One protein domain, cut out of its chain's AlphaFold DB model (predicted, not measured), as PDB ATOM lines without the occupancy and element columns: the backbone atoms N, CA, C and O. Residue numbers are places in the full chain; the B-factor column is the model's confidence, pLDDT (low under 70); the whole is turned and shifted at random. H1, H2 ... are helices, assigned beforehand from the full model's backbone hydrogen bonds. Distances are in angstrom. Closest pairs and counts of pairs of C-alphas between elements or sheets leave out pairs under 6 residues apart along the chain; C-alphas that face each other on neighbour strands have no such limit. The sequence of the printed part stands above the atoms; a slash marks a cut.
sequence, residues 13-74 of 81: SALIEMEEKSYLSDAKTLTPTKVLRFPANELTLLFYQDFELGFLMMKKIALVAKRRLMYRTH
ATOM      1  N   SER A  13      29.635 -84.677  62.792       87.81
ATOM      2  CA  SER A  13      30.082 -85.631  61.763       87.81
ATOM      3  C   SER A  13      28.933 -86.158  60.898       87.81
ATOM      4  O   SER A  13      29.157 -86.534  59.758       87.81
ATOM      5  N   ALA A  14      27.688 -86.134  61.387       89.38
ATOM      6  CA  ALA A  14      26.530 -86.527  60.591       89.38
ATOM      7  C   ALA A  14      26.244 -85.571  59.412       89.38
ATOM      8  O   ALA A  14      25.630 -85.983  58.428       89.38
ATOM      9  N   LEU A  15      26.699 -84.315  59.514       89.94
ATOM     10  CA  LEU A  15      26.483 -83.237  58.543       89.94
ATOM     11  C   LEU A  15      27.721 -82.924  57.687       89.94
ATOM     12  O   LEU A  15      27.658 -82.039  56.841       89.94
ATOM     13  N   ILE A  16      28.847 -83.599  57.925       86.19
ATOM     14  CA  ILE A  16      30.100 -83.378  57.198       86.19
ATOM     15  C   ILE A  16      30.335 -84.577  56.283       86.19
ATOM     16  O   ILE A  16      30.170 -85.722  56.705       86.19
ATOM     17  N   GLU A  17      30.726 -84.311  55.039       83.00
ATOM     18  CA  GLU A  17      31.158 -85.360  54.119       83.00
ATOM     19  C   GLU A  17      32.566 -85.834  54.502       83.00
ATOM     20  O   GLU A  17      33.471 -85.027  54.724       83.00
ATOM     21  N   MET A  18      32.738 -87.146  54.623       79.81
ATOM     22  CA  MET A  18      33.987 -87.800  55.013       79.81
ATOM     23  C   MET A  18      34.172 -89.038  54.134       79.81
ATOM     24  O   MET A  18      33.174 -89.646  53.760       79.81
ATOM     25  N   GLU A  19      35.418 -89.431  53.840       81.94
ATOM     26  CA  GLU A  19      35.704 -90.644  53.044       81.94
ATOM     27  C   GLU A  19      34.978 -91.878  53.591       81.94
ATOM     28  O   GLU A  19      34.402 -92.654  52.834       81.94
ATOM     29  N   GLU A  20      34.945 -92.013  54.919       83.31
ATOM     30  CA  GLU A  20      34.129 -92.996  55.616       83.31
ATOM     31  C   GLU A  20      33.216 -92.289  56.618       83.31
ATOM     32  O   GLU A  20      33.668 -91.539  57.494       83.31
ATOM     33  N   LYS A  21      31.907 -92.531  56.500       80.81
ATOM     34  CA  LYS A  21      30.904 -91.876  57.339       80.81
ATOM     35  C   LYS A  21      30.887 -92.489  58.736       80.81
ATOM     36  O   LYS A  21      30.119 -93.403  59.025       80.81
ATOM     37  N   SER A  22      31.725 -91.950  59.614       85.00
ATOM     38  CA  SER A  22      31.856 -92.389  61.002       85.00
ATOM     39  C   SER A  22      31.925 -91.209  61.973       85.00
ATOM     40  O   SER A  22      32.294 -90.082  61.629       85.00
ATOM     41  N   TYR A  23      31.541 -91.456  63.225       84.81
ATOM     42  CA  TYR A  23      31.804 -90.506  64.298       84.81
ATOM     43  C   TYR A  23      33.248 -90.659  64.762       84.81
ATOM     44  O   TYR A  23      33.688 -91.746  65.117       84.81
ATOM     45  N   LEU A  24      33.971 -89.542  64.839       84.31
ATOM     46  CA  LEU A  24      35.368 -89.528  65.289       84.31
ATOM     47  C   LEU A  24      35.539 -89.830  66.787       84.31
ATOM     48  O   LEU A  24      36.664 -89.920  67.279       84.31
ATOM     49  N   SER A  25      34.453 -89.841  67.559       85.12
ATOM     50  CA  SER A  25      34.478 -90.044  69.005       85.12
ATOM     51  C   SER A  25      33.110 -90.483  69.505       85.12
ATOM     52  O   SER A  25      32.087 -89.983  69.031       85.12
ATOM     53  N   ASP A  26      33.114 -91.332  70.525       90.81
ATOM     54  CA  ASP A  26      31.910 -91.687  71.263       90.81
ATOM     55  C   ASP A  26      31.470 -90.556  72.195       90.81
ATOM     56  O   ASP A  26      32.273 -89.753  72.684       90.81
ATOM     57  N   ALA A  27      30.172 -90.525  72.490       91.56
ATOM     58  CA  ALA A  27      29.590 -89.642  73.486       91.56
ATOM     59  C   ALA A  27      28.844 -90.470  74.532       91.56
ATOM     60  O   ALA A  27      28.053 -91.350  74.197       91.56
ATOM     61  N   LYS A  28      29.063 -90.151  75.808       94.81
ATOM     62  CA  LYS A  28      28.302 -90.710  76.928       94.81
ATOM     63  C   LYS A  28      27.808 -89.598  77.838       94.81
ATOM     64  O   LYS A  28      28.462 -88.563  77.977       94.81
ATOM     65  N   THR A  29      26.675 -89.825  78.481       95.81
ATOM     66  CA  THR A  29      26.153 -88.921  79.500       95.81
ATOM     67  C   THR A  29      26.865 -89.166  80.834       95.81
ATOM     68  O   THR A  29      27.146 -90.304  81.202       95.81
ATOM     69  N   LEU A  30      27.201 -88.090  81.553       95.69
ATOM     70  CA  LEU A  30      27.749 -88.162  82.921       95.69
ATOM     71  C   LEU A  30      26.658 -87.979  83.987       95.69
ATOM     72  O   LEU A  30      26.829 -88.379  85.133       95.69
ATOM     73  N   THR A  31      25.536 -87.387  83.589       94.75
ATOM     74  CA  THR A  31      24.335 -87.136  84.389       94.75
ATOM     75  C   THR A  31      23.104 -87.378  83.510       94.75
ATOM     76  O   THR A  31      23.240 -87.362  82.283       94.75
ATOM     77  N   PRO A  32      21.899 -87.574  84.072       96.81
ATOM     78  CA  PRO A  32      20.671 -87.582  83.279       96.81
ATOM     79  C   PRO A  32      20.547 -86.291  82.455       96.81
ATOM     80  O   PRO A  32      20.549 -85.193  83.010       96.81
ATOM     81  N   THR A  33      20.454 -86.419  81.131       95.50
ATOM     82  CA  THR A  33      20.490 -85.287  80.193       95.50
ATOM     83  C   THR A  33      19.351 -85.407  79.190       95.50
ATOM     84  O   THR A  33      19.115 -86.478  78.637       95.50
ATOM     85  N   LYS A  34      18.661 -84.293  78.925       96.25
ATOM     86  CA  LYS A  34      17.706 -84.173  77.817       96.25
ATOM     87  C   LYS A  34      18.410 -83.557  76.615       96.25
ATOM     88  O   LYS A  34      19.178 -82.612  76.773       96.25
ATOM     89  N   VAL A  35      18.133 -84.081  75.427       94.88
ATOM     90  CA  VAL A  35      18.725 -83.602  74.175       94.88
ATOM     91  C   VAL A  35      17.641 -83.364  73.136       94.88
ATOM     92  O   VAL A  35      16.637 -84.075  73.107       94.88
ATOM     93  N   LEU A  36      17.865 -82.377  72.274       95.38
ATOM     94  CA  LEU A  36      17.121 -82.238  71.028       95.38
ATOM     95  C   LEU A  36      17.877 -83.003  69.947       95.38
ATOM     96  O   LEU A  36      19.076 -82.792  69.757       95.38
ATOM     97  N   ARG A  37      17.180 -83.912  69.267       94.56
ATOM     98  CA  ARG A  37      17.744 -84.701  68.175       94.56
ATOM     99  C   ARG A  37      17.210 -84.173  66.855       94.56
ATOM    100  O   ARG A  37      16.002 -84.142  66.655       94.56
ATOM    101  N   PHE A  38      18.128 -83.856  65.955       93.94
ATOM    102  CA  PHE A  38      17.821 -83.481  64.583       93.94
ATOM    103  C   PHE A  38      18.366 -84.560  63.641       93.94
ATOM    104  O   PHE A  38      19.572 -84.835  63.680       93.94
ATOM    105  N   PRO A  39      17.520 -85.218  62.832       94.44
ATOM    106  CA  PRO A  39      17.982 -86.130  61.793       94.44
ATOM    107  C   PRO A  39      18.811 -85.379  60.745       94.44
ATOM    108  O   PRO A  39      18.414 -84.322  60.256       94.44
ATOM    109  N   ALA A  40      19.979 -85.918  60.393       92.94
ATOM    110  CA  ALA A  40      20.894 -85.243  59.472       92.94
ATOM    111  C   ALA A  40      20.293 -85.073  58.071       92.94
ATOM    112  O   ALA A  40      20.471 -84.033  57.456       92.94
ATOM    113  N   ASN A  41      19.533 -86.060  57.592       93.56
ATOM    114  CA  ASN A  41      18.835 -86.000  56.309       93.56
ATOM    115  C   ASN A  41      17.789 -84.873  56.258       93.56
ATOM    116  O   ASN A  41      17.682 -84.196  55.241       93.56
ATOM    117  N   GLU A  42      17.053 -84.649  57.349       95.31
ATOM    118  CA  GLU A  42      16.067 -83.566  57.436       95.31
ATOM    119  C   GLU A  42      16.745 -82.196  57.478       95.31
ATOM    120  O   GLU A  42      16.327 -81.283  56.769       95.31
ATOM    121  N   LEU A  43      17.836 -82.062  58.241       94.56
ATOM    122  CA  LEU A  43      18.638 -80.837  58.247       94.56
ATOM    123  C   LEU A  43      19.233 -80.541  56.869       94.56
ATOM    124  O   LEU A  43      19.171 -79.408  56.410       94.56
ATOM    125  N   THR A  44      19.769 -81.553  56.188       92.62
ATOM    126  CA  THR A  44      20.310 -81.392  54.838       92.62
ATOM    127  C   THR A  44      19.229 -80.953  53.854       92.62
ATOM    128  O   THR A  44      19.463 -80.029  53.080       92.62
ATOM    129  N   LEU A  45      18.033 -81.552  53.902       95.56
ATOM    130  CA  LEU A  45      16.907 -81.116  53.072       95.56
ATOM    131  C   LEU A  45      16.545 -79.653  53.351       95.56
ATOM    132  O   LEU A  45      16.372 -78.876  52.415       95.56
ATOM    133  N   LEU A  46      16.494 -79.269  54.628       95.50
ATOM    134  CA  LEU A  46      16.225 -77.896  55.037       95.50
ATOM    135  C   LEU A  46      17.290 -76.923  54.505       95.50
ATOM    136  O   LEU A  46      16.947 -75.841  54.049       95.50
ATOM    137  N   PHE A  47      18.568 -77.310  54.491       94.75
ATOM    138  CA  PHE A  47      19.651 -76.484  53.938       94.75
ATOM    139  C   PHE A  47      19.567 -76.312  52.418       94.75
ATOM    140  O   PHE A  47      20.020 -75.298  51.895       94.75
ATOM    141  N   TYR A  48      19.000 -77.288  51.702       93.88
ATOM    142  CA  TYR A  48      18.719 -77.155  50.270       93.88
ATOM    143  C   TYR A  48      17.497 -76.281  49.982       93.88
ATOM    144  O   TYR A  48      17.419 -75.673  48.918       93.88
ATOM    145  N   GLN A  49      16.539 -76.228  50.910       97.62
ATOM    146  CA  GLN A  49      15.364 -75.360  50.814       97.62
ATOM    147  C   GLN A  49      15.684 -73.915  51.218       97.62
ATOM    148  O   GLN A  49      15.128 -72.983  50.646       97.62
ATOM    149  N   ASP A  50      16.600 -73.738  52.170       97.56
ATOM    150  CA  ASP A  50      17.071 -72.451  52.669       97.56
ATOM    151  C   ASP A  50      18.608 -72.432  52.716       97.56
ATOM    152  O   ASP A  50      19.257 -72.893  53.666       97.56
ATOM    153  N   PHE A  51      19.197 -71.873  51.657       95.94
ATOM    154  CA  PHE A  51      20.647 -71.782  51.510       95.94
ATOM    155  C   PHE A  51      21.302 -70.849  52.532       95.94
ATOM    156  O   PHE A  51      22.455 -71.085  52.904       95.94
ATOM    157  N   GLU A  52      20.610 -69.805  52.996       97.75
ATOM    158  CA  GLU A  52      21.157 -68.897  54.006       97.75
ATOM    159  C   GLU A  52      21.310 -69.638  55.335       97.75
ATOM    160  O   GLU A  52      22.385 -69.618  55.947       97.75
ATOM    161  N   LEU A  53      20.278 -70.383  55.734       95.56
ATOM    162  CA  LEU A  53      20.335 -71.246  56.905       95.56
ATOM    163  C   LEU A  53      21.436 -72.306  56.771       95.56
ATOM    164  O   LEU A  53      22.239 -72.479  57.694       95.56
ATOM    165  N   GLY A  54      21.519 -72.979  55.619       95.12
ATOM    166  CA  GLY A  54      22.573 -73.953  55.336       95.12
ATOM    167  C   GLY A  54      23.976 -73.359  55.488       95.12
ATOM    168  O   GLY A  54      24.824 -73.914  56.195       95.12
ATOM    169  N   PHE A  55      24.208 -72.181  54.908       95.56
ATOM    170  CA  PHE A  55      25.469 -71.456  55.029       95.56
ATOM    171  C   PHE A  55      25.798 -71.095  56.485       95.56
ATOM    172  O   PHE A  55      26.919 -71.333  56.950       95.56
ATOM    173  N   LEU A  56      24.830 -70.560  57.236       95.69
ATOM    174  CA  LEU A  56      25.012 -70.195  58.644       95.69
ATOM    175  C   LEU A  56      25.369 -71.412  59.505       95.69
ATOM    176  O   LEU A  56      26.277 -71.334  60.343       95.69
ATOM    177  N   MET A  57      24.706 -72.544  59.271       93.19
ATOM    178  CA  MET A  57      24.968 -73.795  59.979       93.19
ATOM    179  C   MET A  57      26.368 -74.331  59.677       93.19
ATOM    180  O   MET A  57      27.136 -74.594  60.608       93.19
ATOM    181  N   MET A  58      26.758 -74.401  58.402       92.44
ATOM    182  CA  MET A  58      28.101 -74.849  58.014       92.44
ATOM    183  C   MET A  58      29.197 -73.932  58.564       92.44
ATOM    184  O   MET A  58      30.197 -74.411  59.106       92.44
ATOM    185  N   LYS A  59      28.985 -72.610  58.545       93.75
ATOM    186  CA  LYS A  59      29.901 -71.632  59.149       93.75
ATOM    187  C   LYS A  59      30.102 -71.882  60.647       93.75
ATOM    188  O   LYS A  59      31.226 -71.788  61.148       93.75
ATOM    189  N   LYS A  60      29.036 -72.214  61.385       90.31
ATOM    190  CA  LYS A  60      29.122 -72.552  62.816       90.31
ATOM    191  C   LYS A  60      29.853 -73.874  63.051       90.31
ATOM    192  O   LYS A  60      30.703 -73.925  63.940       90.31
ATOM    193  N   ILE A  61      29.581 -74.904  62.249       89.44
ATOM    194  CA  ILE A  61      30.274 -76.200  62.328       89.44
ATOM    195  C   ILE A  61      31.778 -76.017  62.094       89.44
ATOM    196  O   ILE A  61      32.583 -76.468  62.911       89.44
ATOM    197  N   ALA A  62      32.163 -75.277  61.050       89.44
ATOM    198  CA  ALA A  62      33.560 -74.975  60.746       89.44
ATOM    199  C   ALA A  62      34.261 -74.234  61.900       89.44
ATOM    200  O   ALA A  62      35.393 -74.562  62.261       89.44
ATOM    201  N   LEU A  63      33.579 -73.275  62.540       88.94
ATOM    202  CA  LEU A  63      34.108 -72.565  63.707       88.94
ATOM    203  C   LEU A  63      34.361 -73.508  64.896       88.94
ATOM    204  O   LEU A  63      35.399 -73.403  65.553       88.94
ATOM    205  N   VAL A  64      33.430 -74.425  65.180       83.19
ATOM    206  CA  VAL A  64      33.577 -75.420  66.256       83.19
ATOM    207  C   VAL A  64      34.713 -76.393  65.941       83.19
ATOM    208  O   VAL A  64      35.557 -76.637  66.804       83.19
ATOM    209  N   ALA A  65      34.784 -76.897  64.707       82.12
ATOM    210  CA  ALA A  65      35.854 -77.785  64.257       82.12
ATOM    211  C   ALA A  65      37.233 -77.119  64.379       82.12
ATOM    212  O   ALA A  65      38.143 -77.703  64.965       82.12
ATOM    213  N   LYS A  66      37.370 -75.859  63.935       85.25
ATOM    214  CA  LYS A  66      38.608 -75.076  64.076       85.25
ATOM    215  C   LYS A  66      39.021 -74.916  65.538       85.25
ATOM    216  O   LYS A  66      40.178 -75.156  65.871       85.25
ATOM    217  N   ARG A  67      38.087 -74.538  66.420       82.19
ATOM    218  CA  ARG A  67      38.362 -74.408  67.864       82.19
ATOM    219  C   ARG A  67      38.870 -75.727  68.444       82.19
ATOM    220  O   ARG A  67      39.892 -75.735  69.121       82.19
ATOM    221  N   ARG A  68      38.198 -76.839  68.136       76.94
ATOM    222  CA  ARG A  68      38.597 -78.182  68.590       76.94
ATOM    223  C   ARG A  68      39.966 -78.601  68.064       76.94
ATOM    224  O   ARG A  68      40.737 -79.181  68.822       76.94
ATOM    225  N   LEU A  69      40.279 -78.295  66.804       79.56
ATOM    226  CA  LEU A  69      41.595 -78.564  66.226       79.56
ATOM    227  C   LEU A  69      42.687 -77.804  66.982       79.56
ATOM    228  O   LEU A  69      43.635 -78.431  67.432       79.56
ATOM    229  N   MET A  70      42.510 -76.497  67.206       78.88
ATOM    230  CA  MET A  70      43.484 -75.671  67.932       78.88
ATOM    231  C   MET A  70      43.753 -76.184  69.351       78.88
ATOM    232  O   MET A  70      44.906 -76.240  69.766       78.88
ATOM    233  N   TYR A  71      42.718 -76.622  70.076       71.75
ATOM    234  CA  TYR A  71      42.893 -77.237  71.398       71.75
ATOM    235  C   TYR A  71      43.702 -78.541  71.361       71.75
ATOM    236  O   TYR A  71      44.357 -78.875  72.346       71.75
ATOM    237  N   ARG A  72      43.645 -79.293  70.253       69.94
ATOM    238  CA  ARG A  72      44.394 -80.547  70.078       69.94
ATOM    239  C   ARG A  72      45.839 -80.306  69.644       69.94
ATOM    240  O   ARG A  72      46.723 -80.983  70.151       69.94
ATOM    241  N   THR A  73      46.083 -79.375  68.718       71.94
ATOM    242  CA  THR A  73      47.430 -79.103  68.185       71.94
ATOM    243  C   THR A  73      48.255 -78.159  69.050       71.94
ATOM    244  O   THR A  73      49.479 -78.260  69.038       71.94
ATOM    245  N   HIS A  74      47.635 -77.250  69.805       62.66
ATOM    246  CA  HIS A  74      48.320 -76.331  70.721       62.66
ATOM    247  C   HIS A  74      47.718 -76.471  72.122       62.66
ATOM    248  O   HIS A  74      46.915 -75.631  72.542       62.66
TER     249      HIS A  74
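Overview. This is residues 13 to 74 of the 81 residues of an uncharacterized protein of Desulfobacteraceae bacterium IS3 (UniProt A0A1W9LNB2). A long straight helix, H2, meets a short one, H1, at one end in a V, and a wide, open loop of unnamed chain, residues 13 to 39, leads into H1. Residues 26 to 38 of that loop stick out, and so do residues 63 to 74, of which 63 to 73 belong to H2. The printed part has 62 residues with two named helices, H1 then H2, and no named strand; its class is all helix. It is loose, with a radius of gyration of the C-alphas of 13.9 A, and spans 35 by 32 by 23 A.

Along the chain. H2, residues 51 to 73, is 32.4 A long, from C-alpha 51 at (20.647, -71.782, 51.510) to C-alpha 73 at (47.430, -79.103, 68.185). H1, residues 40 to 49, is 14.3 A long and begins at C-alpha 40 at (20.894, -85.243, 59.472).

Arrangement. H2, with residues 53 to 55 alone, touches H1 only at the corner by their tight link; the closest C-alphas, of Phe 47 and Gly 54, are 4.1 A apart. They run opposite ways at a steep tilt of 48 degrees. In H1 and H2 every O i to N i+4 pair is within hydrogen-bond range.

Size, cuts and confidence. The farthest C-alphas, of Gln 49 and His 74, are 38.5 A apart. The printed part has no cut. Residues 72 and 74 have pLDDT under 70.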